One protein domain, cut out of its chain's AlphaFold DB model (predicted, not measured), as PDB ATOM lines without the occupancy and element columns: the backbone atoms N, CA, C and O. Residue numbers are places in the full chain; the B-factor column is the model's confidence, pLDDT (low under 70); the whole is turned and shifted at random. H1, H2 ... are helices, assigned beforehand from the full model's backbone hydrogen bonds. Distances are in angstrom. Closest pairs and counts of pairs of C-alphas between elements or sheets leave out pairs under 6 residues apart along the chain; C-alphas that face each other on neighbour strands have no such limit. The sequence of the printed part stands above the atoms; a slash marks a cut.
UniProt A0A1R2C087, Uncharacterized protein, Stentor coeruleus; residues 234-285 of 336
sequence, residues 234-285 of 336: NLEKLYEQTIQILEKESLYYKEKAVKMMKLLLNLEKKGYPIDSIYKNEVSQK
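What this domain is: This is residues 234 to 285 of the 336 residues of an uncharacterized protein of Stentor coeruleus (UniProt A0A1R2C087). One long helix, H1, makes nearly the whole length, and a much shorter helix, H2, turns off at its far end, the two meeting in a corner like an L. Most of H1 stands free. The printed part has 52 residues with two named helices, H1 then H2, and no named strand, and its class is all helix. It is extended, with a radius of gyration of the C-alphas of 18.3 A and spans of 55 by 26 by 6 A.

Where its parts are: H1 takes residues 234 to 268, 51.3 A from C-alpha 234 at (139.432, 87.631, 110.518) to C-alpha 268 at (157.291, 122.706, 143.484). H2 takes residues 274 to 285, 16.3 A long, and ends with C-alpha 285 at (149.250, 132.077, 124.734).

How they stand to each other: H1 and H2 only just touch, and only at the corner by their link, with 3 pairs of C-alphas within 8 A. H1 touches with residues 264 to 268 alone and H2 with residue 274 alone; the closest C-alphas, of Glu 268 and Ile 274, are 6.2 A apart. Their lines stand at a steep tilt of 64 degrees, opposite ways. In H1 and H2 every O i to N i+4 pair is within hydrogen-bond range.

The domain as a whole: The two C-alphas farthest apart, of Asn 234 and Gly 271, are 56.2 A apart. The printed part has no cut, and the link from H1 to H2, 5 residues, is tight. Mean pLDDT of the printed part is 82.0; residues 234 to 236 and 282 to 285 are under 70.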
ATOM      1  N   ASN A 234     138.126  86.948 110.432       62.09
ATOM      2  CA  ASN A 234     139.432  87.631 110.518       62.09
ATOM      3  C   ASN A 234     139.332  89.108 110.937       62.09
ATOM      4  O   ASN A 234     140.303  89.648 111.470       62.09
ATOM      5  N   LEU A 235     138.186  89.762 110.717       61.59
ATOM      6  CA  LEU A 235     137.966  91.157 111.115       61.59
ATOM      7  C   LEU A 235     137.904  91.288 112.635       61.59
ATOM      8  O   LEU A 235     138.575  92.141 113.208       61.59
ATOM      9  N   GLU A 236     137.165  90.394 113.289       69.31
ATOM     10  CA  GLU A 236     136.996  90.366 114.744       69.31
ATOM     11  C   GLU A 236     138.349  90.266 115.473       69.31
ATOM     12  O   GLU A 236     138.650  91.082 116.343       69.31
ATOM     13  N   LYS A 237     139.248  89.391 115.003       73.50
ATOM     14  CA  LYS A 237     140.622  89.263 115.527       73.50
ATOM     15  C   LYS A 237     141.483  90.510 115.314       73.50
ATOM     16  O   LYS A 237     142.325  90.819 116.156       73.50
ATOM     17  N   LEU A 238     141.305  91.231 114.202       70.00
ATOM     18  CA  LEU A 238     141.994  92.507 113.969       70.00
ATOM     19  C   LEU A 238     141.462  93.609 114.895       70.00
ATOM     20  O   LEU A 238     142.256  94.406 115.404       70.00
ATOM     21  N   TYR A 239     140.155  93.636 115.167       76.62
ATOM     22  CA  TYR A 239     139.571  94.542 116.158       76.62
ATOM     23  C   TYR A 239     140.066  94.225 117.574       76.62
ATOM     24  O   TYR A 239     140.539  95.139 118.246       76.62
ATOM     25  N   GLU A 240     140.075  92.958 118.002       80.38
ATOM     26  CA  GLU A 240     140.641  92.543 119.297       80.38
ATOM     27  C   GLU A 240     142.112  92.957 119.448       80.38
ATOM     28  O   GLU A 240     142.491  93.555 120.457       80.38
ATOM     29  N   GLN A 241     142.950  92.707 118.433       79.81
ATOM     30  CA  GLN A 241     144.356  93.127 118.447       79.81
ATOM     31  C   GLN A 241     144.503  94.652 118.532       79.81
ATOM     32  O   GLN A 241     145.347  95.148 119.280       79.81
ATOM     33  N   THR A 242     143.668  95.401 117.810       77.19
ATOM     34  CA  THR A 242     143.688  96.872 117.827       77.19
ATOM     35  C   THR A 242     143.257  97.417 119.190       77.19
ATOM     36  O   THR A 242     143.911  98.316 119.720       77.19
ATOM     37  N   ILE A 243     142.222  96.838 119.805       81.06
ATOM     38  CA  ILE A 243     141.765  97.184 121.159       81.06
ATOM     39  C   ILE A 243     142.882  96.918 122.176       81.06
ATOM     40  O   ILE A 243     143.243  97.823 122.926       81.06
ATOM     41  N   GLN A 244     143.523  95.744 122.142       87.12
ATOM     42  CA  GLN A 244     144.632  95.416 123.050       87.12
ATOM     43  C   GLN A 244     145.851  96.343 122.892       87.12
ATOM     44  O   GLN A 244     146.573  96.589 123.863       87.12
ATOM     45  N   ILE A 245     146.121  96.853 121.684       88.25
ATOM     46  CA  ILE A 245     147.171  97.859 121.456       88.25
ATOM     47  C   ILE A 245     146.763  99.195 122.089       88.25
ATOM     48  O   ILE A 245     147.538  99.759 122.861       88.25
ATOM     49  N   LEU A 246     145.536  99.663 121.841       83.19
ATOM     50  CA  LEU A 246     145.009 100.910 122.407       83.19
ATOM     51  C   LEU A 246     144.937 100.878 123.943       83.19
ATOM     52  O   LEU A 246     145.230 101.880 124.595       83.19
ATOM     53  N   GLU A 247     144.614  99.733 124.547       90.06
ATOM     54  CA  GLU A 247     144.651  99.540 126.001       90.06
ATOM     55  C   GLU A 247     146.074  99.662 126.563       90.06
ATOM     56  O   GLU A 247     146.288 100.366 127.556       90.06
ATOM     57  N   LYS A 248     147.066  99.042 125.908       91.94
ATOM     58  CA  LYS A 248     148.484  99.148 126.292       91.94
ATOM     59  C   LYS A 248     149.005 100.578 126.158       91.94
ATOM     60  O   LYS A 248     149.686 101.059 127.064       91.94
ATOM     61  N   GLU A 249     148.657 101.283 125.082       86.31
ATOM     62  CA  GLU A 249     149.005 102.697 124.915       86.31
ATOM     63  C   GLU A 249     148.324 103.576 125.975       86.31
ATOM     64  O   GLU A 249     148.983 104.404 126.603       86.31
ATOM     65  N   SER A 250     147.035 103.355 126.251       88.44
ATOM     66  CA  SER A 250     146.280 104.054 127.301       88.44
ATOM     67  C   SER A 250     146.924 103.880 128.681       88.44
ATOM     68  O   SER A 250     147.122 104.860 129.404       88.44
ATOM     69  N   LEU A 251     147.324 102.654 129.038       92.69
ATOM     70  CA  LEU A 251     148.063 102.362 130.271       92.69
ATOM     71  C   LEU A 251     149.429 103.068 130.303       92.69
ATOM     72  O   LEU A 251     149.742 103.747 131.282       92.69
ATOM     73  N   TYR A 252     150.203 102.990 129.218       93.88
ATOM     74  CA  TYR A 252     151.498 103.666 129.098       93.88
ATOM     75  C   TYR A 252     151.384 105.190 129.279       93.88
ATOM     76  O   TYR A 252     152.155 105.788 130.040       93.88
ATOM     77  N   TYR A 253     150.404 105.837 128.641       91.19
ATOM     78  CA  TYR A 253     150.191 107.279 128.783       91.19
ATOM     79  C   TYR A 253     149.693 107.664 130.183       91.19
ATOM     80  O   TYR A 253     150.157 108.674 130.718       91.19
ATOM     81  N   LYS A 254     148.845 106.846 130.827       92.94
ATOM     82  CA  LYS A 254     148.453 107.030 132.239       92.94
ATOM     83  C   LYS A 254     149.669 106.977 133.167       92.94
ATOM     84  O   LYS A 254     149.870 107.895 133.964       92.94
ATOM     85  N   GLU A 255     150.529 105.967 133.036       93.75
ATOM     86  CA  GLU A 255     151.765 105.884 133.824       93.75
ATOM     87  C   GLU A 255     152.697 107.077 133.594       93.75
ATOM     88  O   GLU A 255     153.272 107.621 134.542       93.75
ATOM     89  N   LYS A 256     152.866 107.485 132.331       92.88
ATOM     90  CA  LYS A 256     153.709 108.621 131.954       92.88
ATOM     91  C   LYS A 256     153.186 109.924 132.559       92.88
ATOM     92  O   LYS A 256     153.979 110.685 133.112       92.88
ATOM     93  N   ALA A 257     151.871 110.143 132.538       88.31
ATOM     94  CA  ALA A 257     151.229 111.286 133.183       88.31
ATOM     95  C   ALA A 257     151.453 111.286 134.707       88.31
ATOM     96  O   ALA A 257     151.854 112.308 135.262       88.31
ATOM     97  N   VAL A 258     151.303 110.138 135.380       92.31
ATOM     98  CA  VAL A 258     151.593 110.004 136.824       92.31
ATOM     99  C   VAL A 258     153.067 110.295 137.136       92.31
ATOM    100  O   VAL A 258     153.366 110.984 138.113       92.31
ATOM    101  N   LYS A 259     154.005 109.815 136.306       93.75
ATOM    102  CA  LYS A 259     155.446 110.101 136.443       93.75
ATOM    103  C   LYS A 259     155.742 111.600 136.259       93.75
ATOM    104  O   LYS A 259     156.463 112.169 137.075       93.75
ATOM    105  N   MET A 260     155.143 112.258 135.262       90.06
ATOM    106  CA  MET A 260     155.283 113.708 135.058       90.06
ATOM    107  C   MET A 260     154.676 114.519 136.212       90.06
ATOM    108  O   MET A 260     155.332 115.425 136.716       90.06
ATOM    109  N   MET A 261     153.487 114.155 136.703       87.31
ATOM    110  CA  MET A 261     152.853 114.826 137.846       87.31
ATOM    111  C   MET A 261     153.720 114.742 139.114       87.31
ATOM    112  O   MET A 261     153.926 115.741 139.798       87.31
ATOM    113  N   LYS A 262     154.316 113.573 139.396       91.69
ATOM    114  CA  LYS A 262     155.269 113.406 140.511       91.69
ATOM    115  C   LYS A 262     156.515 114.289 140.365       91.69
ATOM    116  O   LYS A 262     157.008 114.799 141.369       91.69
ATOM    117  N   LEU A 263     157.024 114.485 139.144       89.94
ATOM    118  CA  LEU A 263     158.153 115.389 138.892       89.94
ATOM    119  C   LEU A 263     157.780 116.857 139.135       89.94
ATOM    120  O   LEU A 263     158.552 117.561 139.782       89.94
ATOM    121  N   LEU A 264     156.598 117.296 138.688       87.56
ATOM    122  CA  LEU A 264     156.102 118.655 138.935       87.56
ATOM    123  C   LEU A 264     155.967 118.929 140.442       87.56
ATOM    124  O   LEU A 264     156.576 119.870 140.944       87.56
ATOM    125  N   LEU A 265     155.304 118.042 141.191       87.25
ATOM    126  CA  LEU A 265     155.170 118.165 142.652       87.25
ATOM    127  C   LEU A 265     156.528 118.183 143.384       87.25
ATOM    128  O   LEU A 265     156.688 118.859 144.399       87.25
ATOM    129  N   ASN A 266     157.532 117.453 142.887       90.38
ATOM    130  CA  ASN A 266     158.879 117.457 143.470       90.38
ATOM    131  C   ASN A 266     159.671 118.739 143.163       90.38
ATOM    132  O   ASN A 266     160.514 119.134 143.967       90.38
ATOM    133  N   LEU A 267     159.430 119.377 142.017       88.00
ATOM    134  CA  LEU A 267     160.014 120.673 141.670       88.00
ATOM    135  C   LEU A 267     159.360 121.804 142.477       88.00
ATOM    136  O   LEU A 267     160.069 122.651 143.017       88.00
ATOM    137  N   GLU A 268     158.039 121.764 142.646       84.75
ATOM    138  CA  GLU A 268     157.291 122.706 143.484       84.75
ATOM    139  C   GLU A 268     157.767 122.666 144.945       84.75
ATOM    140  O   GLU A 268     158.111 123.699 145.517       84.75
ATOM    141  N   LYS A 269     157.942 121.465 145.516       89.31
ATOM    142  CA  LYS A 269     158.543 121.271 146.853       89.31
ATOM    143  C   LYS A 269     159.976 121.800 146.989       89.31
ATOM    144  O   LYS A 269     160.419 122.044 148.106       89.31
ATOM    145  N   LYS A 270     160.707 121.970 145.881       89.75
ATOM    146  CA  LYS A 270     162.039 122.600 145.847       89.75
ATOM    147  C   LYS A 270     161.981 124.125 145.663       89.75
ATOM    148  O   LYS A 270     163.026 124.747 145.505       89.75
ATOM    149  N   GLY A 271     160.789 124.722 145.679       86.00
ATOM    150  CA  GLY A 271     160.583 126.162 145.536       86.00
ATOM    151  C   GLY A 271     160.475 126.658 144.092       86.00
ATOM    152  O   GLY A 271     160.445 127.869 143.885       86.00
ATOM    153  N   TYR A 272     160.398 125.775 143.086       85.25
ATOM    154  CA  TYR A 272     160.127 126.201 141.708       85.25
ATOM    155  C   TYR A 272     158.633 126.521 141.544       85.25
ATOM    156  O   TYR A 272     157.810 125.615 141.686       85.25
ATOM    157  N   PRO A 273     158.245 127.766 141.211       82.81
ATOM    158  CA  PRO A 273     156.848 128.188 141.229       82.81
ATOM    159  C   PRO A 273     156.134 127.789 139.925       82.81
ATOM    160  O   PRO A 273     155.749 128.631 139.116       82.81
ATOM    161  N   ILE A 274     155.975 126.482 139.705       78.94
ATOM    162  CA  ILE A 274     155.395 125.898 138.481       78.94
ATOM    163  C   ILE A 274     154.033 126.511 138.159       78.94
ATOM    164  O   ILE A 274     153.778 126.871 137.012       78.94
ATOM    165  N   ASP A 275     153.197 126.691 139.176       76.12
ATOM    166  CA  ASP A 275     151.854 127.243 139.041       76.12
ATOM    167  C   ASP A 275     151.851 128.689 138.508       76.12
ATOM    168  O   ASP A 275     150.961 129.072 137.746       76.12
ATOM    169  N   SER A 276     152.862 129.497 138.859       79.25
ATOM    170  CA  SER A 276     152.999 130.865 138.343       79.25
ATOM    171  C   SER A 276     153.558 130.882 136.919       79.25
ATOM    172  O   SER A 276     153.070 131.643 136.084       79.25
ATOM    173  N   ILE A 277     154.515 130.000 136.610       77.56
ATOM    174  CA  ILE A 277     155.077 129.830 135.261       77.56
ATOM    175  C   ILE A 277     153.980 129.365 134.295       77.56
ATOM    176  O   ILE A 277     153.786 129.975 133.245       77.56
ATOM    177  N   TYR A 278     153.202 128.348 134.679       76.12
ATOM    178  CA  TYR A 278     152.096 127.817 133.884       76.12
ATOM    179  C   TYR A 278     151.022 128.878 133.620       76.12
ATOM    180  O   TYR A 278     150.648 129.090 132.466       76.12
ATOM    181  N   LYS A 279     150.574 129.607 134.656       77.50
ATOM    182  CA  LYS A 279     149.614 130.714 134.496       77.50
ATOM    183  C   LYS A 279     150.163 131.792 133.560       77.50
ATOM    184  O   LYS A 279     149.467 132.192 132.631       77.50
ATOM    185  N   ASN A 280     151.419 132.206 133.728       76.44
ATOM    186  CA  ASN A 280     152.033 133.213 132.864       76.44
ATOM    187  C   ASN A 280     152.109 132.755 131.398       76.44
ATOM    188  O   ASN A 280     151.659 133.484 130.516       76.44
ATOM    189  N   GLU A 281     152.603 131.549 131.117       71.06
ATOM    190  CA  GLU A 281     152.728 131.058 129.741       71.06
ATOM    191  C   GLU A 281     151.381 130.774 129.066       71.06
ATOM    192  O   GLU A 281     151.185 131.127 127.900       71.06
ATOM    193  N   VAL A 282     150.447 130.124 129.766       65.38
ATOM    194  CA  VAL A 282     149.162 129.711 129.185       65.38
ATOM    195  C   VAL A 282     148.224 130.905 129.029       65.38
ATOM    196  O   VAL A 282     147.627 131.071 127.964       65.38
ATOM    197  N   SER A 283     148.151 131.806 130.015       60.84
ATOM    198  CA  SER A 283     147.358 133.035 129.883       60.84
ATOM    199  C   SER A 283     147.944 134.012 128.859       60.84
ATOM    200  O   SER A 283     147.180 134.755 128.246       60.84
ATOM    201  N   GLN A 284     149.262 134.012 128.610       59.53
ATOM    202  CA  GLN A 284     149.837 134.756 127.480       59.53
ATOM    203  C   GLN A 284     149.460 134.117 126.135       59.53
ATOM    204  O   GLN A 284     148.969 134.820 125.253       59.53
ATOM    205  N   LYS A 285     149.602 132.792 125.979       59.06
ATOM    206  CA  LYS A 285     149.250 132.077 124.734       59.06
ATOM    207  C   LYS A 285     147.762 132.221 124.369       59.06
ATOM    208  O   LYS A 285     147.448 132.418 123.198       59.06
TER     209      LYS A 285